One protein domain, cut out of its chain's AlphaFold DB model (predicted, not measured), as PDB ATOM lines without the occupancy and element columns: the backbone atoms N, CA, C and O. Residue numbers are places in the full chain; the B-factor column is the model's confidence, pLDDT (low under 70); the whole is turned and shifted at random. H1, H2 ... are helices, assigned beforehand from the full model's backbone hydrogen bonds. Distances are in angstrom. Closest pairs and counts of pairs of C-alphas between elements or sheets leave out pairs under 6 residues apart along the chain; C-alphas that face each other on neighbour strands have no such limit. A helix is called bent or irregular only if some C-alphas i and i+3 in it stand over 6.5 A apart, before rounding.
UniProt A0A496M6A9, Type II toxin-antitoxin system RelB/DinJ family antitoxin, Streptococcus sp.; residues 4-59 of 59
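AT A GLANCE: This is residues 4 to 59 of the 59 residues of the protein "Type II toxin-antitoxin system RelB/DinJ family antitoxin" of Streptococcus sp. (UniProt A0A496M6A9). Three short, separate helices are strung along an open, arch-like chain: H1 lies at one end of the long axis, H3 at the other, and H2 along the top of the arch between them, with no helix packed on another. Two long links, residues 16 to 27 and residues 39 to 49, span the wide gaps between the helices, and there is no common core. The printed part has 56 residues with three named helices, in the order H1, H2, H3, and no named strand; its class is all helix. It is extended, with a radius of gyration of the C-alphas of 18.6 A, and its elongated outline spans 49 by 26 by 17 A.

HOW THE PARTS SIT: Begin with the longest helix, H1, residues 4 to 15, which touches no helix. Go on along the chain to H2, residues 28 to 38; H1 and H2 are apart, with no C-alpha of the one within 8 A of the other. Farther on comes H3, residues 50 to 58, and H2 and H3 are apart by the same measure. H1 and H3 are apart too. Look at the backbone inside H1, H2 and H3: every O i to N i+4 pair is within hydrogen-bond range. No helix is bent or irregular.

IN THESE COORDINATES: Find C-alpha 4 at (11.820, 22.563, 31.169); from there H1 runs 16.5 A, from Ala 4 to Tyr 15, and ends at C-alpha 15, (13.535, 38.803, 29.150), with most of the change in y. Next look for C-alpha 28 at (-1.922, 36.043, 7.222), where H2 begins; it runs 15.5 A from Arg 28 to Asp 38, with x and y rising and z falling. Then find C-alpha 50 at (7.834, 63.117, 11.678); from Val 50, H3 runs 12.3 A to Arg 58, mostly toward lower x, and ends at C-alpha 58, (-4.292, 61.245, 13.011).

THE WHOLE: The two C-alphas farthest apart are those of Ala 4 and Val 48, 49.3 A from each other, and the first and last printed C-alphas, Ala 4 and Ala 59, are 48.3 A apart. Ala 59 is the chain's last residue, and the printed part has no cut. Both links are long: 12 residues between H1 and H2, and 11 between H2 and H3. Residues 21 to 32, of which 28 to 32 belong to H2, stand free, as do residues 34 to 40, of which 34 to 38 belong to H2. In the B-factor column you will find a mean pLDDT of 81.1 for the printed part of this model; residues 22 to 26 and residue 59 are under 70.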
ATOM      1  N   ALA A   4      12.062  21.688  32.321       87.25
ATOM      2  CA  ALA A   4      11.820  22.563  31.169       87.25
ATOM      3  C   ALA A   4      10.935  23.773  31.526       87.25
ATOM      4  O   ALA A   4      11.243  24.896  31.141       87.25
ATOM      5  N   ILE A   5       9.894  23.555  32.337       89.62
ATOM      6  CA  ILE A   5       8.999  24.618  32.821       89.62
ATOM      7  C   ILE A   5       9.768  25.605  33.713       89.62
ATOM      8  O   ILE A   5       9.644  26.814  33.548       89.62
ATOM      9  N   ASN A   6      10.617  25.108  34.617       91.69
ATOM     10  CA  ASN A   6      11.427  25.968  35.483       91.69
ATOM     11  C   ASN A   6      12.441  26.816  34.706       91.69
ATOM     12  O   ASN A   6      12.665  27.972  35.062       91.69
ATOM     13  N   ILE A   7      13.059  26.257  33.664       90.50
ATOM     14  CA  ILE A   7      13.957  27.012  32.783       90.50
ATOM     15  C   ILE A   7      13.160  28.093  32.046       90.50
ATOM     16  O   ILE A   7      13.555  29.254  32.084       90.50
ATOM     17  N   PHE A   8      12.013  27.740  31.461       88.38
ATOM     18  CA  PHE A   8      11.139  28.686  30.764       88.38
ATOM     19  C   PHE A   8      10.742  29.880  31.642       88.38
ATOM     20  O   PHE A   8      10.945  31.022  31.241       88.38
ATOM     21  N   LEU A   9      10.239  29.631  32.854       90.88
ATOM     22  CA  LEU A   9       9.771  30.695  33.749       90.88
ATOM     23  C   LEU A   9      10.896  31.651  34.167       90.88
ATOM     24  O   LEU A   9      10.683  32.860  34.213       90.88
ATOM     25  N   ARG A  10      12.110  31.138  34.428       91.62
ATOM     26  CA  ARG A  10      13.271  31.994  34.736       91.62
ATOM     27  C   ARG A  10      13.631  32.895  33.562       91.62
ATOM     28  O   ARG A  10      13.867  34.081  33.761       91.62
ATOM     29  N   GLN A  11      13.651  32.329  32.358       90.69
ATOM     30  CA  GLN A  11      13.965  33.084  31.152       90.69
ATOM     31  C   GLN A  11      12.883  34.135  30.871       90.69
ATOM     32  O   GLN A  11      13.213  35.282  30.599       90.69
ATOM     33  N   ALA A  12      11.601  33.800  31.034       89.88
ATOM     34  CA  ALA A  12      10.513  34.741  30.782       89.88
ATOM     35  C   ALA A  12      10.564  35.988  31.687       89.88
ATOM     36  O   ALA A  12      10.341  37.107  31.227       89.88
ATOM     37  N   ILE A  13      10.917  35.806  32.965       89.25
ATOM     38  CA  ILE A  13      11.118  36.920  33.904       89.25
ATOM     39  C   ILE A  13      12.323  37.773  33.483       89.25
ATOM     40  O   ILE A  13      12.232  38.997  33.486       89.25
ATOM     41  N   GLN A  14      13.440  37.142  33.104       88.94
ATOM     42  CA  GLN A  14      14.665  37.843  32.710       88.94
ATOM     43  C   GLN A  14      14.494  38.667  31.425       88.94
ATOM     44  O   GLN A  14      14.982  39.791  31.358       88.94
ATOM     45  N   TYR A  15      13.796  38.126  30.424       87.44
ATOM     46  CA  TYR A  15      13.535  38.803  29.150       87.44
ATOM     47  C   TYR A  15      12.325  39.747  29.190       87.44
ATOM     48  O   TYR A  15      12.065  40.420  28.198       87.44
ATOM     49  N   GLN A  16      11.578  39.791  30.302       85.75
ATOM     50  CA  GLN A  16      10.300  40.510  30.411       85.75
ATOM     51  C   GLN A  16       9.317  40.149  29.281       85.75
ATOM     52  O   GLN A  16       8.595  40.997  28.757       85.75
ATOM     53  N   GLY A  17       9.296  38.877  28.884       84.00
ATOM     54  CA  GLY A  17       8.568  38.423  27.704       84.00
ATOM     55  C   GLY A  17       8.775  36.940  27.427       84.00
ATOM     56  O   GLY A  17       9.326  36.209  28.245       84.00
ATOM     57  N   LEU A  18       8.318  36.471  26.268       85.62
ATOM     58  CA  LEU A  18       8.527  35.082  25.861       85.62
ATOM     59  C   LEU A  18       9.984  34.900  25.393       85.62
ATOM     60  O   LEU A  18      10.442  35.665  24.548       85.62
ATOM     61  N   PRO A  19      10.724  33.899  25.909       78.81
ATOM     62  CA  PRO A  19      12.144  33.704  25.594       78.81
ATOM     63  C   PRO A  19      12.390  33.047  24.225       78.81
ATOM     64  O   PRO A  19      13.506  32.640  23.916       78.81
ATOM     65  N   PHE A  20      11.341  32.891  23.426       80.44
ATOM     66  CA  PHE A  20      11.374  32.410  22.056       80.44
ATOM     67  C   PHE A  20      10.184  33.000  21.305       80.44
ATOM     68  O   PHE A  20       9.197  33.428  21.908       80.44
ATOM     69  N   ASP A  21      10.289  33.016  19.984       75.38
ATOM     70  CA  ASP A  21       9.251  33.539  19.110       75.38
ATOM     71  C   ASP A  21       8.055  32.578  19.086       75.38
ATOM     72  O   ASP A  21       8.161  31.439  18.627       75.38
ATOM     73  N   VAL A  22       6.923  33.006  19.641       69.94
ATOM     74  CA  VAL A  22       5.709  32.184  19.741       69.94
ATOM     75  C   VAL A  22       4.751  32.609  18.642       69.94
ATOM     76  O   VAL A  22       3.728  33.242  18.893       69.94
ATOM     77  N   ARG A  23       5.108  32.305  17.391       64.38
ATOM     78  CA  ARG A  23       4.227  32.579  16.252       64.38
ATOM     79  C   ARG A  23       3.211  31.451  16.119       64.38
ATOM     80  O   ARG A  23       3.544  30.340  15.716       64.38
ATOM     81  N   LEU A  24       1.968  31.740  16.490       63.47
ATOM     82  CA  LEU A  24       0.808  30.934  16.120       63.47
ATOM     83  C   LEU A  24       0.483  31.237  14.660       63.47
ATOM     84  O   LEU A  24      -0.349  32.092  14.379       63.47
ATOM     85  N   ASP A  25       1.191  30.541  13.773       61.22
ATOM     86  CA  ASP A  25       1.155  30.745  12.327       61.22
ATOM     87  C   ASP A  25       1.618  32.155  11.918       61.22
ATOM     88  O   ASP A  25       1.486  33.143  12.647       61.22
ATOM     89  N   GLU A  26       2.242  32.268  10.754       62.44
ATOM     90  CA  GLU A  26       2.536  33.590  10.219       62.44
ATOM     91  C   GLU A  26       1.209  34.322  10.035       62.44
ATOM     92  O   GLU A  26       0.310  33.848   9.339       62.44
ATOM     93  N   SER A  27       1.037  35.449  10.728       70.69
ATOM     94  CA  SER A  27      -0.217  36.185  10.678       70.69
ATOM     95  C   SER A  27      -0.508  36.511   9.215       70.69
ATOM     96  O   SER A  27       0.224  37.264   8.583       70.69
ATOM     97  N   ARG A  28      -1.565  35.909   8.648       74.62
ATOM     98  CA  ARG A  28      -1.922  36.043   7.222       74.62
ATOM     99  C   ARG A  28      -1.899  37.501   6.759       74.62
ATOM    100  O   ARG A  28      -1.397  37.808   5.688       74.62
ATOM    101  N   LYS A  29      -2.352  38.398   7.636       78.12
ATOM    102  CA  LYS A  29      -2.320  39.847   7.444       78.12
ATOM    103  C   LYS A  29      -0.902  40.416   7.276       78.12
ATOM    104  O   LYS A  29      -0.709  41.304   6.463       78.12
ATOM    105  N   LEU A  30       0.087  39.934   8.033       80.19
ATOM    106  CA  LEU A  30       1.487  40.339   7.866       80.19
ATOM    107  C   LEU A  30       2.022  39.885   6.507       80.19
ATOM    108  O   LEU A  30       2.710  40.654   5.852       80.19
ATOM    109  N   MET A  31       1.682  38.670   6.071       82.31
ATOM    110  CA  MET A  31       2.099  38.157   4.761       82.31
ATOM    111  C   MET A  31       1.465  38.936   3.607       82.31
ATOM    112  O   MET A  31       2.151  39.256   2.640       82.31
ATOM    113  N   GLU A  32       0.191  39.309   3.731       81.81
ATOM    114  CA  GLU A  32      -0.482  40.209   2.787       81.81
ATOM    115  C   GLU A  32       0.207  41.579   2.737       81.81
ATOM    116  O   GLU A  32       0.551  42.046   1.656       81.81
ATOM    117  N   VAL A  33       0.502  42.180   3.897       82.19
ATOM    118  CA  VAL A  33       1.225  43.461   3.966       82.19
ATOM    119  C   VAL A  33       2.624  43.345   3.358       82.19
ATOM    120  O   VAL A  33       3.020  44.217   2.600       82.19
ATOM    121  N   LEU A  34       3.376  42.275   3.636       84.44
ATOM    122  CA  LEU A  34       4.698  42.057   3.038       84.44
ATOM    123  C   LEU A  34       4.623  41.918   1.509       84.44
ATOM    124  O   LEU A  34       5.484  42.451   0.814       84.44
ATOM    125  N   GLY A  35       3.589  41.251   0.988       84.56
ATOM    126  CA  GLY A  35       3.334  41.170  -0.451       84.56
ATOM    127  C   GLY A  35       2.972  42.522  -1.071       84.56
ATOM    128  O   GLY A  35       3.481  42.866  -2.137       84.56
ATOM    129  N   ASP A  36       2.142  43.313  -0.391       82.75
ATOM    130  CA  ASP A  36       1.788  44.671  -0.815       82.75
ATOM    131  C   ASP A  36       3.013  45.602  -0.816       82.75
ATOM    132  O   ASP A  36       3.179  46.390  -1.749       82.75
ATOM    133  N   LEU A  37       3.912  45.462   0.168       82.25
ATOM    134  CA  LEU A  37       5.174  46.204   0.232       82.25
ATOM    135  C   LEU A  37       6.090  45.882  -0.961       82.25
ATOM    136  O   LEU A  37       6.608  46.805  -1.588       82.25
ATOM    137  N   ASP A  38       6.269  44.599  -1.295       82.81
ATOM    138  CA  ASP A  38       7.094  44.166  -2.437       82.81
ATOM    139  C   ASP A  38       6.514  44.642  -3.780       82.81
ATOM    140  O   ASP A  38       7.235  45.029  -4.700       82.81
ATOM    141  N   GLN A  39       5.183  44.697  -3.878       83.88
ATOM    142  CA  GLN A  39       4.476  45.183  -5.065       83.88
ATOM    143  C   GLN A  39       4.287  46.708  -5.095       83.88
ATOM    144  O   GLN A  39       3.728  47.216  -6.071       83.88
ATOM    145  N   ASN A  40       4.744  47.433  -4.066       77.81
ATOM    146  CA  ASN A  40       4.558  48.878  -3.896       77.81
ATOM    147  C   ASN A  40       3.078  49.303  -4.023       77.81
ATOM    148  O   ASN A  40       2.726  50.270  -4.703       77.81
ATOM    149  N   ARG A  41       2.187  48.510  -3.421       75.25
ATOM    150  CA  ARG A  41       0.731  48.710  -3.398       75.25
ATOM    151  C   ARG A  41       0.284  49.047  -1.980       75.25
ATOM    152  O   ARG A  41       0.944  48.677  -1.018       75.25
ATOM    153  N   ASN A  42      -0.836  49.762  -1.849       71.69
ATOM    154  CA  ASN A  42      -1.418  50.157  -0.554       71.69
ATOM    155  C   ASN A  42      -0.453  50.899   0.400       71.69
ATOM    156  O   ASN A  42      -0.666  50.909   1.611       71.69
ATOM    157  N   MET A  43       0.595  51.536  -0.128       75.94
ATOM    158  CA  MET A  43       1.501  52.380   0.650       75.94
ATOM    159  C   MET A  43       0.953  53.806   0.756       75.94
ATOM    160  O   MET A  43       0.404  54.342  -0.210       75.94
ATOM    161  N   SER A  44       1.125  54.431   1.923       73.31
ATOM    162  CA  SER A  44       0.941  55.875   2.070       73.31
ATOM    163  C   SER A  44       2.064  56.638   1.362       73.31
ATOM    164  O   SER A  44       3.071  56.074   0.926       73.31
ATOM    165  N   GLN A  45       1.871  57.944   1.200       77.06
ATOM    166  CA  GLN A  45       2.872  58.826   0.611       77.06
ATOM    167  C   GLN A  45       4.193  58.811   1.401       77.06
ATOM    168  O   GLN A  45       4.217  58.572   2.605       77.06
ATOM    169  N   SER A  46       5.311  59.092   0.730       79.25
ATOM    170  CA  SER A  46       6.590  59.269   1.422       79.25
ATOM    171  C   SER A  46       6.554  60.549   2.256       79.25
ATOM    172  O   SER A  46       6.282  61.624   1.724       79.25
ATOM    173  N   PHE A  47       6.890  60.450   3.540       82.81
ATOM    174  CA  PHE A  47       6.935  61.599   4.445       82.81
ATOM    175  C   PHE A  47       8.350  62.164   4.554       82.81
ATOM    176  O   PHE A  47       9.329  61.417   4.567       82.81
ATOM    177  N   VAL A  48       8.453  63.491   4.650       81.44
ATOM    178  CA  VAL A  48       9.735  64.208   4.778       81.44
ATOM    179  C   VAL A  48      10.039  64.553   6.244       81.44
ATOM    180  O   VAL A  48      11.201  64.721   6.611       81.44
ATOM    181  N   SER A  49       9.015  64.601   7.103       86.50
ATOM    182  CA  SER A  49       9.130  64.907   8.531       86.50
ATOM    183  C   SER A  49       8.238  64.006   9.392       86.50
ATOM    184  O   SER A  49       7.189  63.530   8.960       86.50
ATOM    185  N   VAL A  50       8.636  63.814  10.656       83.56
ATOM    186  CA  VAL A  50       7.834  63.117  11.678       83.56
ATOM    187  C   VAL A  50       6.519  63.856  11.950       83.56
ATOM    188  O   VAL A  50       5.521  63.212  12.263       83.56
ATOM    189  N   SER A  51       6.496  65.188  11.813       84.25
ATOM    190  CA  SER A  51       5.262  65.984  11.912       84.25
ATOM    191  C   SER A  51       4.230  65.547  10.879       84.25
ATOM    192  O   SER A  51       3.090  65.283  11.242       84.25
ATOM    193  N   ASP A  52       4.666  65.404   9.630       84.50
ATOM    194  CA  ASP A  52       3.804  65.121   8.483       84.50
ATOM    195  C   ASP A  52       3.261  63.688   8.571       84.50
ATOM    196  O   ASP A  52       2.085  63.445   8.319       84.50
ATOM    197  N   LEU A  53       4.099  62.748   9.031       86.25
ATOM    198  CA  LEU A  53       3.684  61.379   9.354       86.25
ATOM    199  C   LEU A  53       2.613  61.350  10.458       86.25
ATOM    200  O   LEU A  53       1.654  60.587  10.382       86.25
ATOM    201  N   MET A  54       2.792  62.147  11.514       88.69
ATOM    202  CA  MET A  54       1.859  62.188  12.643       88.69
ATOM    203  C   MET A  54       0.540  62.881  12.297       88.69
ATOM    204  O   MET A  54      -0.475  62.568  12.915       88.69
ATOM    205  N   GLU A  55       0.552  63.823  11.356       86.75
ATOM    206  CA  GLU A  55      -0.652  64.476  10.841       86.75
ATOM    207  C   GLU A  55      -1.491  63.505  10.002       86.75
ATOM    208  O   GLU A  55      -2.680  63.359  10.273       86.75
ATOM    209  N   ASP A  56      -0.862  62.759   9.088       84.94
ATOM    210  CA  ASP A  56      -1.531  61.740   8.263       84.94
ATOM    211  C   ASP A  56      -2.072  60.566   9.100       84.94
ATOM    212  O   ASP A  56      -3.178  60.091   8.869       84.94
ATOM    213  N   LEU A  57      -1.343  60.139  10.141       83.75
ATOM    214  CA  LEU A  57      -1.781  59.060  11.040       83.75
ATOM    215  C   LEU A  57      -2.996  59.438  11.908       83.75
ATOM    216  O   LEU A  57      -3.693  58.557  12.415       83.75
ATOM    217  N   ARG A  58      -3.200  60.735  12.164       78.00
ATOM    218  CA  ARG A  58      -4.292  61.245  13.011       78.00
ATOM    219  C   ARG A  58      -5.565  61.585  12.229       78.00
ATOM    220  O   ARG A  58      -6.573  61.854  12.885       78.00
ATOM    221  N   ALA A  59      -5.495  61.630  10.899       61.25
ATOM    222  CA  ALA A  59      -6.613  61.920  10.000       61.25
ATOM    223  C   ALA A  59      -7.517  60.693   9.794       61.25
ATOM    224  O   ALA A  59      -8.740  60.909   9.624       61.25
TER     225      ALA A  59